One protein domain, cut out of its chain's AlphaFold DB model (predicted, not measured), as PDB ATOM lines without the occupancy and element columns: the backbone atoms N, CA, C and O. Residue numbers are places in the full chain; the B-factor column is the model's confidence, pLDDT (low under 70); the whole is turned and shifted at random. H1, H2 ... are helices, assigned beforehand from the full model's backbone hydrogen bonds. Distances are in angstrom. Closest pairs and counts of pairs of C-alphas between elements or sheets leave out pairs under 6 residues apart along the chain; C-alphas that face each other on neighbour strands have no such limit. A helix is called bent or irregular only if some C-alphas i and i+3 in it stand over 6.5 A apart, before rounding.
ATOM      1  N   SER A 118       2.945 -18.318  18.551       96.12
ATOM      2  CA  SER A 118       4.324 -17.867  18.829       96.12
ATOM      3  C   SER A 118       5.381 -18.554  17.964       96.12
ATOM      4  O   SER A 118       6.358 -17.931  17.563       96.12
ATOM      5  N   GLU A 119       5.188 -19.835  17.656       95.50
ATOM      6  CA  GLU A 119       6.087 -20.615  16.803       95.50
ATOM      7  C   GLU A 119       5.974 -20.166  15.336       95.50
ATOM      8  O   GLU A 119       6.984 -19.980  14.656       95.50
ATOM      9  N   PHE A 120       4.749 -19.926  14.856       97.25
ATOM     10  CA  PHE A 120       4.501 -19.414  13.504       97.25
ATOM     11  C   PHE A 120       4.911 -17.940  13.341       97.25
ATOM     12  O   PHE A 120       5.332 -17.521  12.265       97.25
ATOM     13  N   GLU A 121       4.838 -17.141  14.406       96.69
ATOM     14  CA  GLU A 121       5.257 -15.736  14.394       96.69
ATOM     15  C   GLU A 121       6.751 -15.596  14.097       96.69
ATOM     16  O   GLU A 121       7.136 -14.693  13.356       96.69
ATOM     17  N   ILE A 122       7.588 -16.510  14.606       94.31
ATOM     18  CA  ILE A 122       9.028 -16.531  14.305       94.31
ATOM     19  C   ILE A 122       9.245 -16.636  12.791       94.31
ATOM     20  O   ILE A 122      10.061 -15.895  12.242       94.31
ATOM     21  N   TYR A 123       8.493 -17.503  12.109       94.50
ATOM     22  CA  TYR A 123       8.554 -17.661  10.655       94.50
ATOM     23  C   TYR A 123       8.148 -16.381   9.918       94.50
ATOM     24  O   TYR A 123       8.926 -15.866   9.113       94.50
ATOM     25  N   VAL A 124       6.970 -15.830  10.234       96.12
ATOM     26  CA  VAL A 124       6.457 -14.605   9.594       96.12
ATOM     27  C   VAL A 124       7.431 -13.445   9.786       96.12
ATOM     28  O   VAL A 124       7.788 -12.765   8.825       96.12
ATOM     29  N   LYS A 125       7.898 -13.242  11.020       94.62
ATOM     30  CA  LYS A 125       8.833 -12.172  11.365       94.62
ATOM     31  C   LYS A 125      10.157 -12.321  10.619       94.62
ATOM     32  O   LYS A 125      10.601 -11.364   9.992       94.62
ATOM     33  N   THR A 126      10.746 -13.518  10.636       92.56
ATOM     34  CA  THR A 126      12.040 -13.788   9.987       92.56
ATOM     35  C   THR A 126      11.972 -13.527   8.483       92.56
ATOM     36  O   THR A 126      12.853 -12.870   7.932       92.56
ATOM     37  N   LEU A 127      10.919 -14.000   7.810       93.25
ATOM     38  CA  LEU A 127      10.757 -13.773   6.374       93.25
ATOM     39  C   LEU A 127      10.544 -12.291   6.043       93.25
ATOM     40  O   LEU A 127      11.197 -11.775   5.136       93.25
ATOM     41  N   ARG A 128       9.701 -11.581   6.803       94.12
ATOM     42  CA  ARG A 128       9.478 -10.141   6.590       94.12
ATOM     43  C   ARG A 128      10.742  -9.313   6.828       94.12
ATOM     44  O   ARG A 128      11.014  -8.402   6.054       94.12
ATOM     45  N   GLU A 129      11.553  -9.654   7.833       94.06
ATOM     46  CA  GLU A 129      12.864  -9.024   8.075       94.06
ATOM     47  C   GLU A 129      13.851  -9.251   6.914       94.06
ATOM     48  O   GLU A 129      14.695  -8.398   6.643       94.06
ATOM     49  N   GLN A 130      13.713 -10.365   6.187       92.75
ATOM     50  CA  GLN A 130      14.470 -10.665   4.964       92.75
ATOM     51  C   GLN A 130      13.860 -10.034   3.697       92.75
ATOM     52  O   GLN A 130      14.387 -10.228   2.602       92.75
ATOM     53  N   GLY A 131      12.754  -9.290   3.820       94.12
ATOM     54  CA  GLY A 131      12.025  -8.715   2.686       94.12
ATOM     55  C   GLY A 131      11.242  -9.741   1.860       94.12
ATOM     56  O   GLY A 131      10.834  -9.443   0.738       94.12
ATOM     57  N   ILE A 132      11.039 -10.952   2.389       92.44
ATOM     58  CA  ILE A 132      10.241 -12.002   1.758       92.44
ATOM     59  C   ILE A 132       8.772 -11.785   2.126       92.44
ATOM     60  O   ILE A 132       8.409 -11.658   3.295       92.44
ATOM     61  N   LYS A 133       7.926 -11.759   1.095       92.19
ATOM     62  CA  LYS A 133       6.476 -11.616   1.217       92.19
ATOM     63  C   LYS A 133       5.859 -12.857   1.859       92.19
ATOM     64  O   LYS A 133       6.088 -13.972   1.392       92.19
ATOM     65  N   VAL A 134       5.120 -12.649   2.944       93.00
ATOM     66  CA  VAL A 134       4.382 -13.692   3.656       93.00
ATOM     67  C   VAL A 134       3.201 -13.087   4.418       93.00
ATOM     68  O   VAL A 134       3.318 -12.063   5.111       93.00
ATOM     69  N   HIS A 135       2.058 -13.766   4.344       92.88
ATOM     70  CA  HIS A 135       0.859 -13.404   5.086       92.88
ATOM     71  C   HIS A 135       0.979 -13.810   6.559       92.88
ATOM     72  O   HIS A 135       1.198 -14.975   6.891       92.88
ATOM     73  N   ALA A 136       0.761 -12.853   7.459       96.69
ATOM     74  CA  ALA A 136       0.384 -13.180   8.828       96.69
ATOM     75  C   ALA A 136      -1.060 -13.724   8.842       96.69
ATOM     76  O   ALA A 136      -1.882 -13.230   8.063       96.69
ATOM     77  N   PRO A 137      -1.411 -14.679   9.725       97.44
ATOM     78  CA  PRO A 137      -2.783 -15.140   9.902       97.44
ATOM     79  C   PRO A 137      -3.796 -13.996   9.989       97.44
ATOM     80  O   PRO A 137      -3.620 -13.058  10.765       97.44
ATOM     81  N   PHE A 138      -4.893 -14.098   9.231       97.19
ATOM     82  CA  PHE A 138      -5.884 -13.024   9.070       97.19
ATOM     83  C   PHE A 138      -6.333 -12.386  10.395       97.19
ATOM     84  O   PHE A 138      -6.406 -11.163  10.521       97.19
ATOM     85  N   HIS A 139      -6.590 -13.207  11.416       96.50
ATOM     86  CA  HIS A 139      -7.041 -12.730  12.721       96.50
ATOM     87  C   HIS A 139      -5.997 -11.909  13.498       96.50
ATOM     88  O   HIS A 139      -6.395 -11.101  14.336       96.50
ATOM     89  N   TRP A 140      -4.698 -12.053  13.220       98.00
ATOM     90  CA  TRP A 140      -3.658 -11.227  13.847       98.00
ATOM     91  C   TRP A 140      -3.725  -9.773  13.371       98.00
ATOM     92  O   TRP A 140      -3.404  -8.859  14.128       98.00
ATOM     93  N   TRP A 141      -4.185  -9.543  12.138       97.69
ATOM     94  CA  TRP A 141      -4.516  -8.206  11.649       97.69
ATOM     95  C   TRP A 141      -5.920  -7.790  12.102       97.69
ATOM     96  O   TRP A 141      -6.072  -6.794  12.804       97.69
ATOM     97  N   GLN A 142      -6.941  -8.596  11.787       96.69
ATOM     98  CA  GLN A 142      -8.343  -8.251  12.046       96.69
ATOM     99  C   GLN A 142      -8.629  -7.955  13.529       96.69
ATOM    100  O   GLN A 142      -9.394  -7.044  13.843       96.69
ATOM    101  N   ARG A 143      -8.059  -8.751  14.441       96.44
ATOM    102  CA  ARG A 143      -8.300  -8.644  15.888       96.44
ATOM    103  C   ARG A 143      -7.116  -8.000  16.598       96.44
ATOM    104  O   ARG A 143      -7.320  -7.051  17.347       96.44
ATOM    105  N   GLY A 144      -5.900  -8.473  16.319       97.06
ATOM    106  CA  GLY A 144      -4.681  -7.963  16.956       97.06
ATOM    107  C   GLY A 144      -4.348  -6.517  16.572       97.06
ATOM    108  O   GLY A 144      -3.877  -5.753  17.407       97.06
ATOM    109  N   MET A 145      -4.676  -6.106  15.343       97.50
ATOM    110  CA  MET A 145      -4.498  -4.739  14.839       97.50
ATOM    111  C   MET A 145      -5.840  -4.083  14.497       97.50
ATOM    112  O   MET A 145      -5.967  -3.396  13.487       97.50
ATOM    113  N   LYS A 146      -6.855  -4.257  15.352       96.56
ATOM    114  CA  LYS A 146      -8.234  -3.793  15.109       96.56
ATOM    115  C   LYS A 146      -8.342  -2.335  14.644       96.56
ATOM    116  O   LYS A 146      -9.067  -2.050  13.699       96.56
ATOM    117  N   ALA A 147      -7.592  -1.421  15.261       96.31
ATOM    118  CA  ALA A 147      -7.603  -0.006  14.881       96.31
ATOM    119  C   ALA A 147      -7.022   0.252  13.478       96.31
ATOM    120  O   ALA A 147      -7.392   1.228  12.833       96.31
ATOM    121  N   ASP A 148      -6.092  -0.585  13.012       97.06
ATOM    122  CA  ASP A 148      -5.582  -0.534  11.640       97.06
ATOM    123  C   ASP A 148      -6.572  -1.175  10.661       97.06
ATOM    124  O   ASP A 148      -6.913  -0.580   9.641       97.06
ATOM    125  N   TYR A 149      -7.117  -2.339  11.016       97.25
ATOM    126  CA  TYR A 149      -8.176  -3.007  10.263       97.25
ATOM    127  C   TYR A 149      -9.383  -2.084  10.007       97.25
ATOM    128  O   TYR A 149      -9.867  -1.986   8.881       97.25
ATOM    129  N   GLU A 150      -9.838  -1.348  11.028       96.75
ATOM    130  CA  GLU A 150     -10.970  -0.418  10.927       96.75
ATOM    131  C   GLU A 150     -10.713   0.740   9.947       96.75
ATOM    132  O   GLU A 150     -11.650   1.179   9.279       96.75
ATOM    133  N   LYS A 151      -9.458   1.191   9.785       97.06
ATOM    134  CA  LYS A 151      -9.096   2.223   8.793       97.06
ATOM    135  C   LYS A 151      -9.263   1.735   7.358       97.06
ATOM    136  O   LYS A 151      -9.584   2.531   6.484       97.06
ATOM    137  N   HIS A 152      -9.080   0.439   7.124       96.50
ATOM    138  CA  HIS A 152      -9.178  -0.162   5.796       96.50
ATOM    139  C   HIS A 152     -10.617  -0.555   5.420       96.50
ATOM    140  O   HIS A 152     -10.852  -0.987   4.294       96.50
ATOM    141  N   LEU A 153     -11.610  -0.396   6.309       95.69
ATOM    142  CA  LEU A 153     -13.003  -0.770   6.015       95.69
ATOM    143  C   LEU A 153     -13.590  -0.017   4.816       95.69
ATOM    144  O   LEU A 153     -14.382  -0.591   4.069       95.69
ATOM    145  N   GLU A 154     -13.224   1.250   4.617       94.75
ATOM    146  CA  GLU A 154     -13.677   2.018   3.452       94.75
ATOM    147  C   GLU A 154     -13.108   1.446   2.148       94.75
ATOM    148  O   GLU A 154     -13.864   1.218   1.198       94.75
ATOM    149  N   ASP A 155     -11.812   1.130   2.127       95.31
ATOM    150  CA  ASP A 155     -11.141   0.525   0.977       95.31
ATOM    151  C   ASP A 155     -11.685  -0.874   0.681       95.31
ATOM    152  O   ASP A 155     -12.025  -1.171  -0.463       95.31
ATOM    153  N   ILE A 156     -11.884  -1.697   1.717       95.81
ATOM    154  CA  ILE A 156     -12.511  -3.021   1.605       95.81
ATOM    155  C   ILE A 156     -13.899  -2.904   0.970       95.81
ATOM    156  O   ILE A 156     -14.211  -3.609   0.011       95.81
ATOM    157  N   ASN A 157     -14.742  -2.001   1.478       94.31
ATOM    158  CA  ASN A 157     -16.103  -1.816   0.971       94.31
ATOM    159  C   ASN A 157     -16.134  -1.255  -0.455       94.31
ATOM    160  O   ASN A 157     -17.132  -1.430  -1.155       94.31
ATOM    161  N   LYS A 158     -15.073  -0.568  -0.886       94.62
ATOM    162  CA  LYS A 158     -14.928  -0.053  -2.248       94.62
ATOM    163  C   LYS A 158     -14.437  -1.133  -3.212       94.62
ATOM    164  O   LYS A 158     -14.988  -1.253  -4.304       94.62
ATOM    165  N   GLU A 159     -13.425  -1.897  -2.817       94.88
ATOM    166  CA  GLU A 159     -12.754  -2.901  -3.649       94.88
ATOM    167  C   GLU A 159     -13.553  -4.210  -3.750       94.88
ATOM    168  O   GLU A 159     -13.632  -4.797  -4.827       94.88
ATOM    169  N   PHE A 160     -14.214  -4.616  -2.661       94.69
ATOM    170  CA  PHE A 160     -14.903  -5.906  -2.516       94.69
ATOM    171  C   PHE A 160     -16.381  -5.750  -2.127       94.69
ATOM    172  O   PHE A 160     -16.960  -6.565  -1.404       94.69
ATOM    173  N   LYS A 161     -17.031  -4.678  -2.602       89.50
ATOM    174  CA  LYS A 161     -18.441  -4.370  -2.294       89.50
ATOM    175  C   LYS A 161     -19.386  -5.543  -2.573       89.50
ATOM    176  O   LYS A 161     -20.333  -5.772  -1.823       89.50
ATOM    177  N   ALA A 162     -19.159  -6.237  -3.688       91.94
ATOM    178  CA  ALA A 162     -20.005  -7.336  -4.146       91.94
ATOM    179  C   ALA A 162     -19.848  -8.602  -3.286       91.94
ATOM    180  O   ALA A 162     -20.759  -9.426  -3.249       91.94
ATOM    181  N   ASP A 163     -18.735  -8.727  -2.561       92.19
ATOM    182  CA  ASP A 163     -18.368  -9.913  -1.785       92.19
ATOM    183  C   ASP A 163     -18.907  -9.876  -0.344       92.19
ATOM    184  O   ASP A 163     -18.895 -10.878   0.380       92.19
ATOM    185  N   GLY A 164     -19.411  -8.717   0.094       91.00
ATOM    186  CA  GLY A 164     -20.049  -8.532   1.394       91.00
ATOM    187  C   GLY A 164     -19.150  -8.978   2.550       91.00
ATOM    188  O   GLY A 164     -18.083  -8.416   2.781       91.00
ATOM    189  N   LYS A 165     -19.571 -10.013   3.291       88.94
ATOM    190  CA  LYS A 165     -18.833 -10.524   4.463       88.94
ATOM    191  C   LYS A 165     -17.472 -11.141   4.120       88.94
ATOM    192  O   LYS A 165     -16.657 -11.290   5.024       88.94
ATOM    193  N   LEU A 166     -17.234 -11.511   2.861       90.19
ATOM    194  CA  LEU A 166     -15.945 -12.045   2.416       90.19
ATOM    195  C   LEU A 166     -14.929 -10.942   2.101       90.19
ATOM    196  O   LEU A 166     -13.734 -11.222   2.108       90.19
ATOM    197  N   GLY A 167     -15.378  -9.698   1.894       94.38
ATOM    198  CA  GLY A 167     -14.519  -8.575   1.513       94.38
ATOM    199  C   GLY A 167     -13.269  -8.412   2.388       94.38
ATOM    200  O   GLY A 167     -12.175  -8.344   1.837       94.38
ATOM    201  N   PRO A 168     -13.373  -8.439   3.732       95.00
ATOM    202  CA  PRO A 168     -12.205  -8.377   4.610       95.00
ATOM    203  C   PRO A 168     -11.163  -9.480   4.375       95.00
ATOM    204  O   PRO A 168      -9.965  -9.205   4.394       95.00
ATOM    205  N   LYS A 169     -11.610 -10.721   4.137       92.19
ATOM    206  CA  LYS A 169     -10.719 -11.857   3.861       92.19
ATOM    207  C   LYS A 169     -10.051 -11.691   2.498       92.19
ATOM    208  O   LYS A 169      -8.844 -11.859   2.410       92.19
ATOM    209  N   LEU A 170     -10.804 -11.303   1.467       93.44
ATOM    210  CA  LEU A 170     -10.266 -11.072   0.120       93.44
ATOM    211  C   LEU A 170      -9.267  -9.906   0.081       93.44
ATOM    212  O   LEU A 170      -8.272  -9.956  -0.640       93.44
ATOM    213  N   TYR A 171      -9.504  -8.870   0.887       96.06
ATOM    214  CA  TYR A 171      -8.562  -7.770   1.061       96.06
ATOM    215  C   TYR A 171      -7.257  -8.250   1.698       96.06
ATOM    216  O   TYR A 171      -6.179  -7.945   1.195       96.06
ATOM    217  N   TRP A 172      -7.343  -9.060   2.758       95.25
ATOM    218  CA  TRP A 172      -6.172  -9.701   3.354       95.25
ATOM    219  C   TRP A 172      -5.453 -10.644   2.378       95.25
ATOM    220  O   TRP A 172      -4.234 -10.616   2.311       95.25
ATOM    221  N   GLU A 173      -6.169 -11.420   1.566       91.56
ATOM    222  CA  GLU A 173      -5.551 -12.276   0.541       91.56
ATOM    223  C   GLU A 173      -4.779 -11.475  -0.518       91.56
ATOM    224  O   GLU A 173      -3.820 -11.986  -1.092       91.56
ATOM    225  N   ARG A 174      -5.195 -10.233  -0.790       93.50
ATOM    226  CA  ARG A 174      -4.561  -9.356  -1.782       93.50
ATOM    227  C   ARG A 174      -3.399  -8.540  -1.216       93.50
ATOM    228  O   ARG A 174      -2.419  -8.333  -1.925       93.50
ATOM    229  N   HIS A 175      -3.532  -8.052   0.015       94.31
ATOM    230  CA  HIS A 175      -2.637  -7.045   0.602       94.31
ATOM    231  C   HIS A 175      -1.914  -7.530   1.869       94.31
ATOM    232  O   HIS A 175      -1.121  -6.794   2.450       94.31
ATOM    233  N   GLY A 176      -2.173  -8.761   2.320       92.44
ATOM    234  CA  GLY A 176      -1.764  -9.287   3.626       92.44
ATOM    235  C   GLY A 176      -0.265  -9.310   3.894       92.44
ATOM    236  O   GLY A 176       0.138  -9.309   5.060       92.44
ATOM    237  N   ASP A 177       0.557  -9.288   2.845       92.06
ATOM    238  CA  ASP A 177       2.017  -9.205   2.940       92.06
ATOM    239  C   ASP A 177       2.480  -7.924   3.642       92.06
ATOM    240  O   ASP A 177       3.429  -7.957   4.424       92.06
ATOM    241  N   ASP A 178       1.772  -6.818   3.403       91.69
ATOM    242  CA  ASP A 178       2.153  -5.476   3.847       91.69
ATOM    243  C   ASP A 178       1.361  -5.017   5.087       91.69
ATOM    244  O   ASP A 178       1.705  -4.019   5.726       91.69
ATOM    245  N   LEU A 179       0.311  -5.756   5.468       96.00
ATOM    246  CA  LEU A 179      -0.525  -5.419   6.622       96.00
ATOM    247  C   LEU A 179       0.209  -5.666   7.950       96.00
ATOM    248  O   LEU A 179       0.919  -6.674   8.097       96.00
ATOM    249  N   PRO A 180       0.025  -4.784   8.952       96.69
ATOM    250  CA  PRO A 180       0.583  -5.003  10.275       96.69
ATOM    251  C   PRO A 180      -0.155  -6.142  10.988       96.69
ATOM    252  O   PRO A 180      -1.309  -6.448  10.692       96.69
ATOM    253  N   TYR A 181       0.490  -6.749  11.979       97.50
ATOM    254  CA  TYR A 181      -0.121  -7.803  12.784       97.50
ATOM    255  C   TYR A 181       0.296  -7.695  14.253       97.50
ATOM    256  O   TYR A 181       1.350  -7.142  14.568       97.50
ATOM    257  N   ALA A 182      -0.519  -8.268  15.139       97.94
ATOM    258  CA  ALA A 182      -0.155  -8.523  16.527       97.94
ATOM    259  C   ALA A 182      -0.709  -9.882  16.976       97.94
ATOM    260  O   ALA A 182      -1.846 -10.235  16.661       97.94
ATOM    261  N   VAL A 183       0.081 -10.638  17.744       98.06
ATOM    262  CA  VAL A 183      -0.314 -11.947  18.301       98.06
ATOM    263  C   VAL A 183      -1.099 -11.757  19.605       98.06
ATOM    264  O   VAL A 183      -0.768 -12.273  20.679       98.06
ATOM    265  N   THR A 184      -2.179 -10.985  19.505       97.69
ATOM    266  CA  THR A 184      -3.128 -10.704  20.585       97.69
ATOM    267  C   THR A 184      -4.569 -10.814  20.091       97.69
ATOM    268  O   THR A 184      -4.841 -10.725  18.894       97.69
ATOM    269  N   ASP A 185      -5.510 -11.000  21.012       94.31
ATOM    270  CA  ASP A 185      -6.933 -10.822  20.726       94.31
ATOM    271  C   ASP A 185      -7.317  -9.332  20.649       94.31
ATOM    272  O   ASP A 185      -6.478  -8.436  20.776       94.31
ATOM    273  N   GLU A 186      -8.604  -9.059  20.424       92.19
ATOM    274  CA  GLU A 186      -9.126  -7.690  20.301       92.19
ATOM    275  C   GLU A 186      -9.100  -6.904  21.628       92.19
ATOM    276  O   GLU A 186      -9.292  -5.688  21.625       92.19
ATOM    277  N   GLN A 187      -8.877  -7.582  22.759       93.69
ATOM    278  CA  GLN A 187      -8.693  -6.986  24.083       93.69
ATOM    279  C   GLN A 187      -7.204  -6.762  24.412       93.69
ATOM    280  O   GLN A 187      -6.884  -6.284  25.501       93.69
ATOM    281  N   GLY A 188      -6.291  -7.094  23.493       94.19
ATOM    282  CA  GLY A 188      -4.845  -6.967  23.680       94.19
ATOM    283  C   GLY A 188      -4.226  -8.082  24.525       94.19
ATOM    284  O   GLY A 188      -3.064  -7.981  24.922       94.19
ATOM    285  N   LYS A 189      -4.961  -9.159  24.817       96.69
ATOM    286  CA  LYS A 189      -4.423 -10.319  25.534       96.69
ATOM    287  C   LYS A 189      -3.680 -11.223  24.555       96.69
ATOM    288  O   LYS A 189      -4.140 -11.480  23.448       96.69
ATOM    289  N   SER A 190      -2.525 -11.734  24.977       97.56
ATOM    290  CA  SER A 190      -1.707 -12.630  24.155       97.56
ATOM    291  C   SER A 190      -2.454 -13.908  23.758       97.56
ATOM    292  O   SER A 190      -3.065 -14.570  24.600       97.56
ATOM    293  N   ILE A 191      -2.329 -14.278  22.480       97.62
ATOM    294  CA  ILE A 191      -2.797 -15.556  21.914       97.62
ATOM    295  C   ILE A 191      -1.631 -16.469  21.503       97.62
ATOM    296  O   ILE A 191      -1.825 -17.449  20.784       97.62
ATOM    297  N   ALA A 192      -0.418 -16.162  21.971       97.50
ATOM    298  CA  ALA A 192       0.836 -16.828  21.611       97.50
ATOM    299  C   ALA A 192       0.831 -18.350  21.839       97.50
ATOM    300  O   ALA A 192       1.495 -19.080  21.105       97.50
ATOM    301  N   GLU A 193       0.078 -18.819  22.837       97.25
ATOM    302  CA  GLU A 193      -0.021 -20.232  23.221       97.25
ATOM    303  C   GLU A 193      -1.206 -20.969  22.577       97.25
ATOM    304  O   GLU A 193      -1.369 -22.170  22.793       97.25
TER     305      GLU A 193
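Overview. This is residues 118 to 193 of the 667 residues of the protein "FGE-sulfatase domain-containing protein" of Planctomycetes bacterium (UniProt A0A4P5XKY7). A ring of short helices makes one end: H2, H3 and H4 follow each other in a winding path, and the longest helix, H5, packs across H4 nearly at right angles and returns to the neighbourhood of H2. H1 makes the other end by itself, and a tail without named elements, residues 176 to 193, runs back so that its last C-alpha lies 6.6 A from the first of H1. The printed part has 76 residues with five named helices, H1 to H5 in that order, and no named strand; the class is all helix. The whole is compact, with a radius of gyration of the C-alphas of 12.8 A and spans of 36 by 29 by 16 A.

Along the chain. H1 is residues 118 to 129, 16.3 A long, from C-alpha 118 at (4.324, -17.867, 18.829). H2 is residues 138 to 142, 6.1 A; H3 is 146 to 151, 8.8 A; H4 is 153 to 159, 9.9 A. H5, residues 161 to 175, is 16.3 A long and ends with C-alpha 175 at (-2.637, -7.045, 0.602); it is irregular, with C-alphas 162 and 165 9.3 A apart.

Arrangement. H1 touches no helix. H2 and H3 only just touch, only at the corner, with 3 pairs of C-alphas within 8 A, the closest Gln 142 and Tyr 149 at 5.5 A. H3 and H4 meet only through their link. H4 and H5 touch, about perpendicular at 82 degrees, the closest C-alphas being Ile 156 and Gly 167 at 5.9 A. H2 and H5 are close but not clearly touching, with C-alphas 138 and 172 closest at 6.6 A. Every O i to N i+4 pair is within hydrogen-bond range in H2 and H4; the counts are 6 of 8 in H1, 1 of 2 in H3 and 6 of 11 in H5.

Size, cuts and confidence. The C-alphas farthest apart, Ala 162 and Glu 193, are 36.3 A apart. The printed part has no cut, and no link between helices is long. The mean pLDDT of the printed part is 94.9, and no printed residue is under 70.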